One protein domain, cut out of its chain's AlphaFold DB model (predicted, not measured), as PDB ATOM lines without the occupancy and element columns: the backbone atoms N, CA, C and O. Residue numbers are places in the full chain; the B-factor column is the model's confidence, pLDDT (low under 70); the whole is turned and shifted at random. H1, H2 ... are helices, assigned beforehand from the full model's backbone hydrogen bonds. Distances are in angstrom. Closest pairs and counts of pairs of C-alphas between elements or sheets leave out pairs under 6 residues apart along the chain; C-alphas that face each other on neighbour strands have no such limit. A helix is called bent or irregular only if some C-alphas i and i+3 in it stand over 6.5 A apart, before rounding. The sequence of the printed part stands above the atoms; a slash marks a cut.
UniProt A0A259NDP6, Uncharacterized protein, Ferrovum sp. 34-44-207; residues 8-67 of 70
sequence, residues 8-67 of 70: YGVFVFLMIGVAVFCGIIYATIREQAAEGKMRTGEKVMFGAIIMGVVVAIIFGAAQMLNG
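Overview. This is residues 8 to 67 of the 70 residues of an uncharacterized protein of Ferrovum sp. 34-44-207 (UniProt A0A259NDP6). Two long helices of equal residue count, H1 and H2, lie side by side and make a helical hairpin: the chain runs along H1, turns at one end through a tight link, and folds back along H2. The two helices make the length of a slender rod, with nothing else packed on them. The printed part has 60 residues, with two named helices in the order H1, H2 and no named strand; the class is all helix. The whole is loose, with a radius of gyration of the C-alphas of 14.3 A, and the C-alphas span 46 by 17 by 9 A.

Arrangement. H1, residues 8 to 34, and H2, residues 40 to 66, touch, with 6 pairs of C-alphas within 8 A. Their closest C-alphas are those of Phe 11 and Gly 60, 7.2 A apart. They run opposite ways at a shallow tilt of 15 degrees, and their centres are 11.5 A apart. In both helices every backbone O i to N i+4 pair is within hydrogen-bond range.

Along the chain. H1 begins at Tyr 8, with its C-alpha at (21.703, 54.927, 55.550), and ends at Ala 34, with its C-alpha at (-5.527, 27.310, 51.720), 39.0 A from first to last C-alpha. A tight link of 5 residues, 35 to 39, leads to H2. H2 begins at Thr 40 and ends at Asn 66, with C-alpha 66 at (27.954, 53.477, 44.793), 39.2 A from first to last C-alpha. Neither helix is bent.

Size, cuts and confidence. The C-alphas of Gly 36 and Gly 67 are the two farthest apart, at 46.2 A, while the first and last printed C-alphas, those of Tyr 8 and Gly 67, are 9.9 A apart. The printed part has no cut. The mean pLDDT of the printed part is 81.4, and residues 35 to 38 and 66 to 67 are under 70.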
ATOM      1  N   TYR A   8      21.750  56.205  54.830       74.38
ATOM      2  CA  TYR A   8      21.703  54.927  55.550       74.38
ATOM      3  C   TYR A   8      20.384  54.734  56.316       74.38
ATOM      4  O   TYR A   8      19.775  53.668  56.250       74.38
ATOM      5  N   GLY A   9      19.909  55.774  57.012       78.75
ATOM      6  CA  GLY A   9      18.654  55.711  57.768       78.75
ATOM      7  C   GLY A   9      17.434  55.478  56.874       78.75
ATOM      8  O   GLY A   9      16.596  54.630  57.180       78.75
ATOM      9  N   VAL A  10      17.368  56.173  55.734       81.06
ATOM     10  CA  VAL A  10      16.292  55.994  54.746       81.06
ATOM     11  C   VAL A  10      16.353  54.603  54.109       81.06
ATOM     12  O   VAL A  10      15.316  53.967  53.946       81.06
ATOM     13  N   PHE A  11      17.551  54.092  53.808       78.88
ATOM     14  CA  PHE A  11      17.724  52.746  53.262       78.88
ATOM     15  C   PHE A  11      17.239  51.658  54.230       78.88
ATOM     16  O   PHE A  11      16.483  50.772  53.833       78.88
ATOM     17  N   VAL A  12      17.609  51.748  55.512       84.00
ATOM     18  CA  VAL A  12      17.138  50.810  56.544       84.00
ATOM     19  C   VAL A  12      15.619  50.888  56.699       84.00
ATOM     20  O   VAL A  12      14.959  49.853  56.756       84.00
ATOM     21  N   PHE A  13      15.045  52.094  56.711       86.12
ATOM     22  CA  PHE A  13      13.593  52.277  56.758       86.12
ATOM     23  C   PHE A  13      12.890  51.628  55.556       86.12
ATOM     24  O   PHE A  13      11.897  50.918  55.722       86.12
ATOM     25  N   LEU A  14      13.438  51.808  54.353       86.31
ATOM     26  CA  LEU A  14      12.903  51.220  53.130       86.31
ATOM     27  C   LEU A  14      13.012  49.687  53.146       86.31
ATOM     28  O   LEU A  14      12.051  49.008  52.798       86.31
ATOM     29  N   MET A  15      14.124  49.138  53.643       87.06
ATOM     30  CA  MET A  15      14.295  47.693  53.841       87.06
ATOM     31  C   MET A  15      13.295  47.107  54.841       87.06
ATOM     32  O   MET A  15      12.761  46.025  54.598       87.06
ATOM     33  N   ILE A  16      12.995  47.816  55.933       91.06
ATOM     34  CA  ILE A  16      11.946  47.406  56.879       91.06
ATOM     35  C   ILE A  16      10.581  47.401  56.179       91.06
ATOM     36  O   ILE A  16       9.833  46.434  56.309       91.06
ATOM     37  N   GLY A  17      10.272  48.434  55.391       89.25
ATOM     38  CA  GLY A  17       9.039  48.494  54.602       89.25
ATOM     39  C   GLY A  17       8.905  47.324  53.624       89.25
ATOM     40  O   GLY A  17       7.857  46.681  53.571       89.25
ATOM     41  N   VAL A  18       9.985  46.987  52.911       89.00
ATOM     42  CA  VAL A  18      10.041  45.818  52.019       89.00
ATOM     43  C   VAL A  18       9.839  44.515  52.795       89.00
ATOM     44  O   VAL A  18       9.092  43.648  52.344       89.00
ATOM     45  N   ALA A  19      10.440  44.373  53.979       89.56
ATOM     46  CA  ALA A  19      10.268  43.188  54.818       89.56
ATOM     47  C   ALA A  19       8.812  43.015  55.286       89.56
ATOM     48  O   ALA A  19       8.267  41.912  55.202       89.56
ATOM     49  N   VAL A  20       8.158  44.099  55.716       93.19
ATOM     50  CA  VAL A  20       6.731  44.089  56.086       93.19
ATOM     51  C   VAL A  20       5.868  43.732  54.878       93.19
ATOM     52  O   VAL A  20       4.998  42.868  54.979       93.19
ATOM     53  N   PHE A  21       6.135  44.339  53.722       89.38
ATOM     54  CA  PHE A  21       5.410  44.057  52.486       89.38
ATOM     55  C   PHE A  21       5.536  42.584  52.064       89.38
ATOM     56  O   PHE A  21       4.530  41.943  51.768       89.38
ATOM     57  N   CYS A  22       6.741  42.010  52.128       89.31
ATOM     58  CA  CYS A  22       6.961  40.575  51.929       89.31
ATOM     59  C   CYS A  22       6.153  39.717  52.906       89.31
ATOM     60  O   CYS A  22       5.580  38.707  52.497       89.31
ATOM     61  N   GLY A  23       6.082  40.114  54.179       89.75
ATOM     62  CA  GLY A  23       5.282  39.423  55.191       89.75
ATOM     63  C   GLY A  23       3.793  39.385  54.841       89.75
ATOM     64  O   GLY A  23       3.170  38.328  54.937       89.75
ATOM     65  N   ILE A  24       3.242  40.507  54.366       89.62
ATOM     66  CA  ILE A  24       1.845  40.592  53.913       89.62
ATOM     67  C   ILE A  24       1.626  39.690  52.698       89.62
ATOM     68  O   ILE A  24       0.717  38.866  52.714       89.62
ATOM     69  N   ILE A  25       2.485  39.779  51.677       86.81
ATOM     70  CA  ILE A  25       2.379  38.942  50.473       86.81
ATOM     71  C   ILE A  25       2.437  37.455  50.826       86.81
ATOM     72  O   ILE A  25       1.642  36.672  50.311       86.81
ATOM     73  N   TYR A  26       3.332  37.054  51.729       86.12
ATOM     74  CA  TYR A  26       3.428  35.668  52.180       86.12
ATOM     75  C   TYR A  26       2.154  35.202  52.900       86.12
ATOM     76  O   TYR A  26       1.671  34.100  52.637       86.12
ATOM     77  N   ALA A  27       1.582  36.041  53.771       87.12
ATOM     78  CA  ALA A  27       0.311  35.752  54.432       87.12
ATOM     79  C   ALA A  27      -0.828  35.591  53.412       87.12
ATOM     80  O   ALA A  27      -1.538  34.587  53.447       87.12
ATOM     81  N   THR A  28      -0.928  36.502  52.440       83.94
ATOM     82  CA  THR A  28      -1.939  36.443  51.377       83.94
ATOM     83  C   THR A  28      -1.774  35.207  50.491       83.94
ATOM     84  O   THR A  28      -2.756  34.538  50.187       83.94
ATOM     85  N   ILE A  29      -0.545  34.846  50.102       81.50
ATOM     86  CA  ILE A  29      -0.278  33.621  49.329       81.50
ATOM     87  C   ILE A  29      -0.719  32.384  50.114       81.50
ATOM     88  O   ILE A  29      -1.293  31.463  49.535       81.50
ATOM     89  N   ARG A  30      -0.453  32.347  51.424       81.50
ATOM     90  CA  ARG A  30      -0.824  31.223  52.286       81.50
ATOM     91  C   ARG A  30      -2.340  31.078  52.421       81.50
ATOM     92  O   ARG A  30      -2.827  29.952  52.365       81.50
ATOM     93  N   GLU A  31      -3.074  32.179  52.567       78.75
ATOM     94  CA  GLU A  31      -4.546  32.179  52.585       78.75
ATOM     95  C   GLU A  31      -5.121  31.706  51.243       78.75
ATOM     96  O   GLU A  31      -5.925  30.779  51.199       78.75
ATOM     97  N   GLN A  32      -4.616  32.249  50.135       74.00
ATOM     98  CA  GLN A  32      -5.008  31.872  48.772       74.00
ATOM     99  C   GLN A  32      -4.710  30.398  48.447       74.00
ATOM    100  O   GLN A  32      -5.481  29.720  47.761       74.00
ATOM    101  N   ALA A  33      -3.591  29.872  48.950       70.69
ATOM    102  CA  ALA A  33      -3.246  28.461  48.827       70.69
ATOM    103  C   ALA A  33      -4.171  27.567  49.671       70.69
ATOM    104  O   ALA A  33      -4.518  26.471  49.228       70.69
ATOM    105  N   ALA A  34      -4.596  28.030  50.851       70.38
ATOM    106  CA  ALA A  34      -5.527  27.310  51.720       70.38
ATOM    107  C   ALA A  34      -6.951  27.246  51.141       70.38
ATOM    108  O   ALA A  34      -7.629  26.236  51.309       70.38
ATOM    109  N   GLU A  35      -7.383  28.268  50.395       69.69
ATOM    110  CA  GLU A  35      -8.672  28.272  49.686       69.69
ATOM    111  C   GLU A  35      -8.693  27.363  48.439       69.69
ATOM    112  O   GLU A  35      -9.743  27.163  47.826       69.69
ATOM    113  N   GLY A  36      -7.550  26.781  48.045       64.75
ATOM    114  CA  GLY A  36      -7.456  25.776  46.977       64.75
ATOM    115  C   GLY A  36      -7.804  26.287  45.573       64.75
ATOM    116  O   GLY A  36      -7.913  25.496  44.635       64.75
ATOM    117  N   LYS A  37      -7.977  27.604  45.407       61.72
ATOM    118  CA  LYS A  37      -8.536  28.231  44.201       61.72
ATOM    119  C   LYS A  37      -7.601  29.251  43.558       61.72
ATOM    120  O   LYS A  37      -8.062  30.170  42.892       61.72
ATOM    121  N   MET A  38      -6.292  29.054  43.709       62.03
ATOM    122  CA  MET A  38      -5.271  29.920  43.115       62.03
ATOM    123  C   MET A  38      -5.391  29.929  41.584       62.03
ATOM    124  O   MET A  38      -5.012  28.963  40.907       62.03
ATOM    125  N   ARG A  39      -5.921  31.018  41.018       72.50
ATOM    126  CA  ARG A  39      -6.079  31.148  39.562       72.50
ATOM    127  C   ARG A  39      -4.707  31.364  38.924       72.50
ATOM    128  O   ARG A  39      -3.820  31.977  39.513       72.50
ATOM    129  N   THR A  40      -4.520  30.910  37.683       73.00
ATOM    130  CA  THR A  40      -3.250  31.096  36.949       73.00
ATOM    131  C   THR A  40      -2.823  32.570  36.896       73.00
ATOM    132  O   THR A  40      -1.636  32.863  36.996       73.00
ATOM    133  N   GLY A  41      -3.787  33.497  36.829       75.19
ATOM    134  CA  GLY A  41      -3.531  34.940  36.895       75.19
ATOM    135  C   GLY A  41      -2.942  35.413  38.230       75.19
ATOM    136  O   GLY A  41      -2.020  36.223  38.225       75.19
ATOM    137  N   GLU A  42      -3.388  34.866  39.364       76.06
ATOM    138  CA  GLU A  42      -2.824  35.198  40.681       76.06
ATOM    139  C   GLU A  42      -1.394  34.695  40.821       76.06
ATOM    140  O   GLU A  42      -0.538  35.422  41.312       76.06
ATOM    141  N   LYS A  43      -1.089  33.494  40.321       76.44
ATOM    142  CA  LYS A  43       0.287  32.973  40.338       76.44
ATOM    143  C   LYS A  43       1.254  33.883  39.579       76.44
ATOM    144  O   LYS A  43       2.361  34.123  40.053       76.44
ATOM    145  N   VAL A  44       0.831  34.412  38.429       84.38
ATOM    146  CA  VAL A  44       1.628  35.370  37.648       84.38
ATOM    147  C   VAL A  44       1.767  36.697  38.394       84.38
ATOM    148  O   VAL A  44       2.867  37.242  38.451       84.38
ATOM    149  N   MET A  45       0.692  37.188  39.019       83.81
ATOM    150  CA  MET A  45       0.722  38.420  39.812       83.81
ATOM    151  C   MET A  45       1.682  38.306  41.004       83.81
ATOM    152  O   MET A  45       2.555  39.154  41.167       83.81
ATOM    153  N   PHE A  46       1.586  37.234  41.796       83.31
ATOM    154  CA  PHE A  46       2.497  36.990  42.916       83.31
ATOM    155  C   PHE A  46       3.942  36.806  42.449       83.31
ATOM    156  O   PHE A  46       4.855  37.354  43.063       83.31
ATOM    157  N   GLY A  47       4.158  36.107  41.330       85.50
ATOM    158  CA  GLY A  47       5.478  35.985  40.714       85.50
ATOM    159  C   GLY A  47       6.074  37.341  40.325       85.50
ATOM    160  O   GLY A  47       7.225  37.619  40.653       85.50
ATOM    161  N   ALA A  48       5.285  38.216  39.693       87.81
ATOM    162  CA  ALA A  48       5.715  39.561  39.314       87.81
ATOM    163  C   ALA A  48       6.027  40.441  40.535       87.81
ATOM    164  O   ALA A  48       7.021  41.165  40.524       87.81
ATOM    165  N   ILE A  49       5.228  40.341  41.604       88.19
ATOM    166  CA  ILE A  49       5.464  41.066  42.860       88.19
ATOM    167  C   ILE A  49       6.784  40.625  43.497       88.19
ATOM    168  O   ILE A  49       7.609  41.471  43.838       88.19
ATOM    169  N   ILE A  50       7.023  39.314  43.614       87.19
ATOM    170  CA  ILE A  50       8.274  38.779  44.172       87.19
ATOM    171  C   ILE A  50       9.471  39.241  43.334       87.19
ATOM    172  O   ILE A  50      10.472  39.696  43.884       87.19
ATOM    173  N   MET A  51       9.358  39.180  42.006       90.12
ATOM    174  CA  MET A  51      10.421  39.615  41.100       90.12
ATOM    175  C   MET A  51      10.713  41.115  41.262       90.12
ATOM    176  O   MET A  51      11.869  41.506  41.411       90.12
ATOM    177  N   GLY A  52       9.672  41.950  41.350       89.62
ATOM    178  CA  GLY A  52       9.803  43.383  41.611       89.62
ATOM    179  C   GLY A  52      10.486  43.693  42.945       89.62
ATOM    180  O   GLY A  52      11.349  44.567  42.998       89.62
ATOM    181  N   VAL A  53      10.168  42.942  44.004       89.31
ATOM    182  CA  VAL A  53      10.835  43.081  45.308       89.31
ATOM    183  C   VAL A  53      12.322  42.741  45.214       89.31
ATOM    184  O   VAL A  53      13.152  43.503  45.707       89.31
ATOM    185  N   VAL A  54      12.682  41.635  44.558       89.06
ATOM    186  CA  VAL A  54      14.089  41.236  44.384       89.06
ATOM    187  C   VAL A  54      14.870  42.320  43.643       89.06
ATOM    188  O   VAL A  54      15.946  42.720  44.087       89.06
ATOM    189  N   VAL A  55      14.309  42.844  42.552       91.00
ATOM    190  CA  VAL A  55      14.914  43.941  41.791       91.00
ATOM    191  C   VAL A  55      15.073  45.184  42.671       91.00
ATOM    192  O   VAL A  55      16.164  45.743  42.730       91.00
ATOM    193  N   ALA A  56      14.042  45.583  43.418       87.06
ATOM    194  CA  ALA A  56      14.111  46.742  44.308       87.06
ATOM    195  C   ALA A  56      15.228  46.617  45.362       87.06
ATOM    196  O   ALA A  56      15.953  47.584  45.600       87.06
ATOM    197  N   ILE A  57      15.422  45.426  45.941       86.06
ATOM    198  CA  ILE A  57      16.505  45.161  46.904       86.06
ATOM    199  C   ILE A  57      17.877  45.286  46.232       86.06
ATOM    200  O   ILE A  57      18.769  45.920  46.793       86.06
ATOM    201  N   ILE A  58      18.052  44.726  45.030       87.31
ATOM    202  CA  ILE A  58      19.313  44.816  44.275       87.31
ATOM    203  C   ILE A  58      19.654  46.278  43.973       87.31
ATOM    204  O   ILE A  58      20.784  46.705  44.204       87.31
ATOM    205  N   PHE A  59      18.681  47.058  43.497       84.50
ATOM    206  CA  PHE A  59      18.878  48.479  43.212       84.50
ATOM    207  C   PHE A  59      19.181  49.282  44.480       84.50
ATOM    208  O   PHE A  59      20.096  50.101  44.471       84.50
ATOM    209  N   GLY A  60      18.481  49.018  45.584       82.81
ATOM    210  CA  GLY A  60      18.767  49.664  46.864       82.81
ATOM    211  C   GLY A  60      20.168  49.329  47.396       82.81
ATOM    212  O   GLY A  60      20.894  50.215  47.844       82.81
ATOM    213  N   ALA A  61      20.591  48.066  47.296       80.69
ATOM    214  CA  ALA A  61      21.937  47.644  47.683       80.69
ATOM    215  C   ALA A  61      23.016  48.273  46.783       80.69
ATOM    216  O   ALA A  61      24.052  48.728  47.273       80.69
ATOM    217  N   ALA A  62      22.757  48.367  45.476       82.81
ATOM    218  CA  ALA A  62      23.640  49.045  44.532       82.81
ATOM    219  C   ALA A  62      23.762  50.553  44.829       82.81
ATOM    220  O   ALA A  62      24.861  51.098  44.741       82.81
ATOM    221  N   GLN A  63      22.672  51.215  45.242       74.88
ATOM    222  CA  GLN A  63      22.681  52.621  45.678       74.88
ATOM    223  C   GLN A  63      23.549  52.836  46.927       74.88
ATOM    224  O   GLN A  63      24.265  53.835  47.008       74.88
ATOM    225  N   MET A  64      23.552  51.890  47.875       73.75
ATOM    226  CA  MET A  64      24.465  51.942  49.022       73.75
ATOM    227  C   MET A  64      25.935  51.788  48.614       73.75
ATOM    228  O   MET A  64      26.781  52.523  49.123       73.75
ATOM    229  N   LEU A  65      26.245  50.853  47.707       71.88
ATOM    230  CA  LEU A  65      27.622  50.565  47.289       71.88
ATOM    231  C   LEU A  65      28.245  51.720  46.491       71.88
ATOM    232  O   LEU A  65      29.417  52.032  46.680       71.88
ATOM    233  N   ASN A  66      27.467  52.369  45.620       65.88
ATOM    234  CA  ASN A  66      27.954  53.477  44.793       65.88
ATOM    235  C   ASN A  66      27.970  54.834  45.526       65.88
ATOM    236  O   ASN A  66      28.484  55.814  44.997       65.88
ATOM    237  N   GLY A  67      27.407  54.922  46.739       58.47
ATOM    238  CA  GLY A  67      27.422  56.137  47.566       58.47
ATOM    239  C   GLY A  67      26.606  57.321  47.027       58.47
ATOM    240  O   GLY A  67      26.552  58.357  47.687       58.47
TER     241      GLY A  67